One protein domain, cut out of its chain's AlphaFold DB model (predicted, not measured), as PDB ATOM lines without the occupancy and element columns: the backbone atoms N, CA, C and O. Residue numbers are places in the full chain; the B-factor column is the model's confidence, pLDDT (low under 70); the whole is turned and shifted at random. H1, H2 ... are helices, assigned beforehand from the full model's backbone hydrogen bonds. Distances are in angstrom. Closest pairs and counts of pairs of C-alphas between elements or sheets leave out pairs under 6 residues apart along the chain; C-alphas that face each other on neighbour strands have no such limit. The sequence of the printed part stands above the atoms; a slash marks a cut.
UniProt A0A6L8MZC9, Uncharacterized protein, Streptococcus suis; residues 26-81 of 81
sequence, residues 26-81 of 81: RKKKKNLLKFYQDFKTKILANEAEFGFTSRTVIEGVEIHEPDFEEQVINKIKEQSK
ATOM      1  N   ARG A  26     -63.878 -18.803  27.520       57.31
ATOM      2  CA  ARG A  26     -64.885 -18.415  28.517       57.31
ATOM      3  C   ARG A  26     -64.165 -17.645  29.621       57.31
ATOM      4  O   ARG A  26     -63.173 -18.127  30.178       57.31
ATOM      5  N   LYS A  27     -64.607 -16.412  29.889       60.09
ATOM      6  CA  LYS A  27     -64.026 -15.601  30.962       60.09
ATOM      7  C   LYS A  27     -64.110 -16.425  32.257       60.09
ATOM      8  O   LYS A  27     -65.160 -16.985  32.559       60.09
ATOM      9  N   LYS A  28     -62.998 -16.563  32.996       61.34
ATOM     10  CA  LYS A  28     -62.975 -17.300  34.278       61.34
ATOM     11  C   LYS A  28     -64.037 -16.711  35.226       61.34
ATOM     12  O   LYS A  28     -64.258 -15.511  35.160       61.34
ATOM     13  N   LYS A  29     -64.647 -17.491  36.133       58.47
ATOM     14  CA  LYS A  29     -65.722 -17.023  37.052       58.47
ATOM     15  C   LYS A  29     -65.444 -15.665  37.725       58.47
ATOM     16  O   LYS A  29     -66.324 -14.815  37.731       58.47
ATOM     17  N   LYS A  30     -64.212 -15.424  38.204       62.00
ATOM     18  CA  LYS A  30     -63.792 -14.126  38.785       62.00
ATOM     19  C   LYS A  30     -63.978 -12.931  37.834       62.00
ATOM     20  O   LYS A  30     -64.194 -11.815  38.282       62.00
ATOM     21  N   ASN A  31     -63.931 -13.168  36.528       75.19
ATOM     22  CA  ASN A  31     -64.153 -12.157  35.502       75.19
ATOM     23  C   ASN A  31     -65.639 -11.963  35.155       75.19
ATOM     24  O   ASN A  31     -65.935 -10.962  34.516       75.19
ATOM     25  N   LEU A  32     -66.548 -12.890  35.500       80.56
ATOM     26  CA  LEU A  32     -67.987 -12.710  35.248       80.56
ATOM     27  C   LEU A  32     -68.617 -11.765  36.270       80.56
ATOM     28  O   LEU A  32     -69.309 -10.844  35.860       80.56
ATOM     29  N   LEU A  33     -68.319 -11.937  37.563       85.25
ATOM     30  CA  LEU A  33     -68.819 -11.026  38.602       85.25
ATOM     31  C   LEU A  33     -68.402  -9.586  38.319       85.25
ATOM     32  O   LEU A  33     -69.247  -8.711  38.175       85.25
ATOM     33  N   LYS A  34     -67.102  -9.378  38.103       87.12
ATOM     34  CA  LYS A  34     -66.581  -8.064  37.730       87.12
ATOM     35  C   LYS A  34     -67.209  -7.528  36.439       87.12
ATOM     36  O   LYS A  34     -67.470  -6.341  36.335       87.12
ATOM     37  N   PHE A  35     -67.468  -8.392  35.456       87.25
ATOM     38  CA  PHE A  35     -68.105  -7.972  34.211       87.25
ATOM     39  C   PHE A  35     -69.519  -7.429  34.436       87.25
ATOM     40  O   PHE A  35     -69.841  -6.400  33.856       87.25
ATOM     41  N   TYR A  36     -70.336  -8.081  35.267       89.44
ATOM     42  CA  TYR A  36     -71.695  -7.611  35.545       89.44
ATOM     43  C   TYR A  36     -71.725  -6.377  36.451       89.44
ATOM     44  O   TYR A  36     -72.550  -5.501  36.220       89.44
ATOM     45  N   GLN A  37     -70.770  -6.236  37.377       89.75
ATOM     46  CA  GLN A  37     -70.567  -4.993  38.136       89.75
ATOM     47  C   GLN A  37     -70.193  -3.819  37.213       89.75
ATOM     48  O   GLN A  37     -70.821  -2.760  37.236       89.75
ATOM     49  N   ASP A  38     -69.202  -4.018  36.334       90.75
ATOM     50  CA  ASP A  38     -68.790  -3.016  35.340       90.75
ATOM     51  C   ASP A  38     -69.928  -2.710  34.344       90.75
ATOM     52  O   ASP A  38     -70.014  -1.616  33.790       90.75
ATOM     53  N   PHE A  39     -70.803  -3.682  34.078       89.94
ATOM     54  CA  PHE A  39     -71.968  -3.503  33.217       89.94
ATOM     55  C   PHE A  39     -73.051  -2.663  33.901       89.94
ATOM     56  O   PHE A  39     -73.502  -1.677  33.321       89.94
ATOM     57  N   LYS A  40     -73.410  -3.000  35.148       90.75
ATOM     58  CA  LYS A  40     -74.371  -2.252  35.971       90.75
ATOM     59  C   LYS A  40     -73.949  -0.797  36.127       90.75
ATOM     60  O   LYS A  40     -74.730   0.097  35.827       90.75
ATOM     61  N   THR A  41     -72.689  -0.553  36.480       91.69
ATOM     62  CA  THR A  41     -72.162   0.816  36.627       91.69
ATOM     63  C   THR A  41     -72.250   1.634  35.339       91.69
ATOM     64  O   THR A  41     -72.615   2.803  35.397       91.69
ATOM     65  N   LYS A  42     -71.977   1.039  34.171       91.25
ATOM     66  CA  LYS A  42     -72.113   1.732  32.878       91.25
ATOM     67  C   LYS A  42     -73.553   2.091  32.542       91.25
ATOM     68  O   LYS A  42     -73.791   3.191  32.064       91.25
ATOM     69  N   ILE A  43     -74.491   1.171  32.767       90.31
ATOM     70  CA  ILE A  43     -75.907   1.437  32.499       90.31
ATOM     71  C   ILE A  43     -76.403   2.556  33.414       90.31
ATOM     72  O   ILE A  43     -76.927   3.541  32.911       90.31
ATOM     73  N   LEU A  44     -76.129   2.472  34.719       90.00
ATOM     74  CA  LEU A  44     -76.535   3.503  35.680       90.00
ATOM     75  C   LEU A  44     -75.900   4.871  35.385       90.00
ATOM     76  O   LEU A  44     -76.561   5.895  35.522       90.00
ATOM     77  N   ALA A  45     -74.634   4.903  34.954       91.19
ATOM     78  CA  ALA A  45     -73.972   6.145  34.558       91.19
ATOM     79  C   ALA A  45     -74.632   6.779  33.325       91.19
ATOM     80  O   ALA A  45     -74.892   7.979  33.326       91.19
ATOM     81  N   ASN A  46     -74.953   5.975  32.308       90.81
ATOM     82  CA  ASN A  46     -75.657   6.460  31.122       90.81
ATOM     83  C   ASN A  46     -77.062   6.966  31.484       90.81
ATOM     84  O   ASN A  46     -77.474   8.030  31.040       90.81
ATOM     85  N   GLU A  47     -77.808   6.232  32.307       90.12
ATOM     86  CA  GLU A  47     -79.144   6.644  32.748       90.12
ATOM     87  C   GLU A  47     -79.121   7.970  33.515       90.12
ATOM     88  O   GLU A  47     -79.986   8.820  33.303       90.12
ATOM     89  N   ALA A  48     -78.100   8.177  34.352       88.81
ATOM     90  CA  ALA A  48     -77.875   9.445  35.037       88.81
ATOM     91  C   ALA A  48     -77.523  10.585  34.065       88.81
ATOM     92  O   ALA A  48     -77.984  11.707  34.258       88.81
ATOM     93  N   GLU A  49     -76.745  10.307  33.015       91.62
ATOM     94  CA  GLU A  49     -76.366  11.291  31.990       91.62
ATOM     95  C   GLU A  49     -77.565  11.738  31.141       91.62
ATOM     96  O   GLU A  49     -77.739  12.929  30.888       91.62
ATOM     97  N   PHE A  50     -78.421  10.797  30.734       86.94
ATOM     98  CA  PHE A  50     -79.593  11.080  29.899       86.94
ATOM     99  C   PHE A  50     -80.862  11.409  30.702       86.94
ATOM    100  O   PHE A  50     -81.880  11.767  30.108       86.94
ATOM    101  N   GLY A  51     -80.824  11.294  32.034       87.44
ATOM    102  CA  GLY A  51     -81.961  11.576  32.914       87.44
ATOM    103  C   GLY A  51     -83.146  10.624  32.725       87.44
ATOM    104  O   GLY A  51     -84.290  11.010  32.960       87.44
ATOM    105  N   PHE A  52     -82.894   9.394  32.273       87.62
ATOM    106  CA  PHE A  52     -83.927   8.401  31.981       87.62
ATOM    107  C   PHE A  52     -83.573   7.045  32.587       87.62
ATOM    108  O   PHE A  52     -82.450   6.577  32.440       87.62
ATOM    109  N   THR A  53     -84.552   6.384  33.209       85.81
ATOM    110  CA  THR A  53     -84.396   5.032  33.762       85.81
ATOM    111  C   THR A  53     -84.885   3.994  32.759       85.81
ATOM    112  O   THR A  53     -86.075   3.930  32.439       85.81
ATOM    113  N   SER A  54     -83.972   3.159  32.269       83.62
ATOM    114  CA  SER A  54     -84.296   2.076  31.349       83.62
ATOM    115  C   SER A  54     -84.670   0.802  32.107       83.62
ATOM    116  O   SER A  54     -84.141   0.507  33.179       83.62
ATOM    117  N   ARG A  55     -85.566  -0.001  31.523       85.38
ATOM    118  CA  ARG A  55     -85.812  -1.374  31.985       85.38
ATOM    119  C   ARG A  55     -84.838  -2.312  31.291       85.38
ATOM    120  O   ARG A  55     -85.144  -2.873  30.241       85.38
ATOM    121  N   THR A  56     -83.650  -2.458  31.869       85.69
ATOM    122  CA  THR A  56     -82.656  -3.421  31.384       85.69
ATOM    123  C   THR A  56     -82.763  -4.715  32.189       85.69
ATOM    124  O   THR A  56     -82.489  -4.735  33.388       85.69
ATOM    125  N   VAL A  57     -83.143  -5.802  31.515       87.62
ATOM    126  CA  VAL A  57     -83.308  -7.135  32.114       87.62
ATOM    127  C   VAL A  57     -82.316  -8.108  31.482       87.62
ATOM    128  O   VAL A  57     -82.241  -8.215  30.258       87.62
ATOM    129  N   ILE A  58     -81.564  -8.837  32.308       86.12
ATOM    130  CA  ILE A  58     -80.609  -9.866  31.871       86.12
ATOM    131  C   ILE A  58     -80.957 -11.179  32.559       86.12
ATOM    132  O   ILE A  58     -81.058 -11.226  33.779       86.12
ATOM    133  N   GLU A  59     -81.145 -12.248  31.779       83.44
ATOM    134  CA  GLU A  59     -81.553 -13.570  32.292       83.44
ATOM    135  C   GLU A  59     -82.813 -13.503  33.185       83.44
ATOM    136  O   GLU A  59     -82.984 -14.281  34.124       83.44
ATOM    137  N   GLY A  60     -83.704 -12.537  32.936       83.25
ATOM    138  CA  GLY A  60     -84.889 -12.306  33.767       83.25
ATOM    139  C   GLY A  60     -84.588 -11.718  35.151       83.25
ATOM    140  O   GLY A  60     -85.350 -11.977  36.073       83.25
ATOM    141  N   VAL A  61     -83.459 -11.027  35.323       88.06
ATOM    142  CA  VAL A  61     -83.122 -10.226  36.513       88.06
ATOM    143  C   VAL A  61     -82.992  -8.770  36.083       88.06
ATOM    144  O   VAL A  61     -82.325  -8.477  35.083       88.06
ATOM    145  N   GLU A  62     -83.635  -7.857  36.805       88.88
ATOM    146  CA  GLU A  62     -83.558  -6.429  36.505       88.88
ATOM    147  C   GLU A  62     -82.257  -5.815  37.044       88.88
ATOM    148  O   GLU A  62     -81.804  -6.126  38.145       88.88
ATOM    149  N   ILE A  63     -81.634  -4.929  36.262       89.50
ATOM    150  CA  ILE A  63     -80.324  -4.343  36.596       89.50
ATOM    151  C   ILE A  63     -80.333  -3.477  37.862       89.50
ATOM    152  O   ILE A  63     -79.298  -3.301  38.511       89.50
ATOM    153  N   HIS A  64     -81.510  -2.951  38.198       87.50
ATOM    154  CA  HIS A  64     -81.765  -2.099  39.357       87.50
ATOM    155  C   HIS A  64     -81.898  -2.885  40.660       87.50
ATOM    156  O   HIS A  64     -81.860  -2.289  41.735       87.50
ATOM    157  N   GLU A  65     -82.001  -4.213  40.593       87.50
ATOM    158  CA  GLU A  65     -82.038  -5.038  41.793       87.50
ATOM    159  C   GLU A  65     -80.700  -4.984  42.553       87.50
ATOM    160  O   GLU A  65     -79.621  -4.950  41.938       87.50
ATOM    161  N   PRO A  66     -80.739  -4.995  43.899       85.81
ATOM    162  CA  PRO A  66     -79.533  -4.953  44.722       85.81
ATOM    163  C   PRO A  66     -78.627  -6.167  44.479       85.81
ATOM    164  O   PRO A  66     -77.417  -5.991  44.385       85.81
ATOM    165  N   ASP A  67     -79.213  -7.349  44.259       88.75
ATOM    166  CA  ASP A  67     -78.493  -8.623  44.105       88.75
ATOM    167  C   ASP A  67     -78.330  -9.064  42.638       88.75
ATOM    168  O   ASP A  67     -78.083 -10.241  42.349       88.75
ATOM    169  N   PHE A  68     -78.475  -8.124  41.695       89.88
ATOM    170  CA  PHE A  68     -78.446  -8.374  40.251       89.88
ATOM    171  C   PHE A  68     -77.276  -9.274  39.824       89.88
ATOM    172  O   PHE A  68     -77.455 -10.270  39.116       89.88
ATOM    173  N   GLU A  69     -76.060  -8.952  40.267       87.75
ATOM    174  CA  GLU A  69     -74.859  -9.649  39.824       87.75
ATOM    175  C   GLU A  69     -74.832 -11.111  40.276       87.75
ATOM    176  O   GLU A  69     -74.421 -11.993  39.515       87.75
ATOM    177  N   GLU A  70     -75.270 -11.384  41.503       87.56
ATOM    178  CA  GLU A  70     -75.270 -12.732  42.065       87.56
ATOM    179  C   GLU A  70     -76.354 -13.600  41.431       87.56
ATOM    180  O   GLU A  70     -76.081 -14.747  41.047       87.56
ATOM    181  N   GLN A  71     -77.552 -13.042  41.238       88.81
ATOM    182  CA  GLN A  71     -78.666 -13.741  40.607       88.81
ATOM    183  C   GLN A  71     -78.347 -14.135  39.158       88.81
ATOM    184  O   GLN A  71     -78.532 -15.294  38.776       88.81
ATOM    185  N   VAL A  72     -77.790 -13.214  38.361       88.75
ATOM    186  CA  VAL A  72     -77.403 -13.493  36.966       88.75
ATOM    187  C   VAL A  72     -76.346 -14.596  36.904       88.75
ATOM    188  O   VAL A  72     -76.437 -15.524  36.099       88.75
ATOM    189  N   ILE A  73     -75.350 -14.554  37.790       87.00
ATOM    190  CA  ILE A  73     -74.309 -15.585  37.841       87.00
ATOM    191  C   ILE A  73     -74.882 -16.948  38.226       87.00
ATOM    192  O   ILE A  73     -74.413 -17.964  37.704       87.00
ATOM    193  N   ASN A  74     -75.840 -16.997  39.150       88.31
ATOM    194  CA  ASN A  74     -76.453 -18.250  39.578       88.31
ATOM    195  C   ASN A  74     -77.298 -18.865  38.459       88.31
ATOM    196  O   ASN A  74     -77.063 -20.028  38.128       88.31
ATOM    197  N   LYS A  75     -78.115 -18.070  37.759       87.19
ATOM    198  CA  LYS A  75     -78.862 -18.529  36.575       87.19
ATOM    199  C   LYS A  75     -77.951 -19.067  35.469       87.19
ATOM    200  O   LYS A  75     -78.172 -20.156  34.947       87.19
ATOM    201  N   ILE A  76     -76.847 -18.376  35.171       84.69
ATOM    202  CA  ILE A  76     -75.870 -18.842  34.165       84.69
ATOM    203  C   ILE A  76     -75.199 -20.161  34.582       84.69
ATOM    204  O   ILE A  76     -74.812 -20.965  33.730       84.69
ATOM    205  N   LYS A  77     -74.992 -20.394  35.886       84.00
ATOM    206  CA  LYS A  77     -74.460 -21.678  36.374       84.00
ATOM    207  C   LYS A  77     -75.494 -22.791  36.231       84.00
ATOM    208  O   LYS A  77     -75.094 -23.884  35.844       84.00
ATOM    209  N   GLU A  78     -76.758 -22.520  36.543       87.12
ATOM    210  CA  GLU A  78     -77.860 -23.482  36.421       87.12
ATOM    211  C   GLU A  78     -78.046 -23.936  34.974       87.12
ATOM    212  O   GLU A  78     -78.059 -25.132  34.719       87.12
ATOM    213  N   GLN A  79     -78.067 -23.001  34.022       79.31
ATOM    214  CA  GLN A  79     -78.173 -23.308  32.588       79.31
ATOM    215  C   GLN A  79     -76.945 -24.038  32.016       79.31
ATOM    216  O   GLN A  79     -77.013 -24.650  30.956       79.31
ATOM    217  N   SER A  80     -75.788 -23.924  32.675       71.50
ATOM    218  CA  SER A  80     -74.535 -24.553  32.242       71.50
ATOM    219  C   SER A  80     -74.353 -25.971  32.801       71.50
ATOM    220  O   SER A  80     -73.263 -26.527  32.622       71.50
ATOM    221  N   LYS A  81     -75.343 -26.491  33.530       62.16
ATOM    222  CA  LYS A  81     -75.357 -27.813  34.153       62.16
ATOM    223  C   LYS A  81     -76.083 -28.808  33.255       62.16
ATOM    224  O   LYS A  81     -75.595 -29.955  33.203       62.16
TER     225      LYS A  81
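This is residues 26 to 81 of the 81 residues of an uncharacterized protein of Streptococcus suis (UniProt A0A6L8MZC9). A long helix, H1, runs along the longest axis, and a shorter helix, H2, packs at a steep angle on its residues 32 to 37. Between them a long loop, residues 51 to 67, folds back from the last residue of H1 to the first of H2 and includes a small antiparallel pairing of residues 57 to 58 with 61 to 62. The printed part has 56 residues, with two named helices in the order H1, H2, and no named strand; its class is all helix. It is only just compact, close to loose, with a radius of gyration of the C-alphas of 12.1 A, and only just elongated, spanning 40 by 20 by 17 A.

H1, residues 29 to 50, touches H2, residues 68 to 79. H1 does so with residues 32 to 37 alone and H2 with residues 69 to 73 alone. The closest C-alphas of the two are those of Tyr 36 and Glu 69, 5.7 A apart. The helices run opposite ways at a steep tilt of 46 degrees, and their centres are 15.4 A apart. In H2 every O i to N i+4 pair is within hydrogen-bond range; in H1 16 of 18 are.

H1 begins at C-alpha 29, at (-65.722, -17.023, 37.052), and ends at C-alpha 50, at (-79.593, 11.080, 29.899), a length of 32.1 A. H2 is 16.8 A long from C-alpha 68 to C-alpha 79, the latter at (-78.173, -23.308, 32.588).

The two C-alphas farthest apart are those of Gly 51 and Lys 81, 40.0 A. The printed part has no cut, and the link from H1 to H2 is long, with 17 residues. Mean pLDDT of the printed part is 84.2; residues 26 to 30 and residue 81, the chain's last, are under 70.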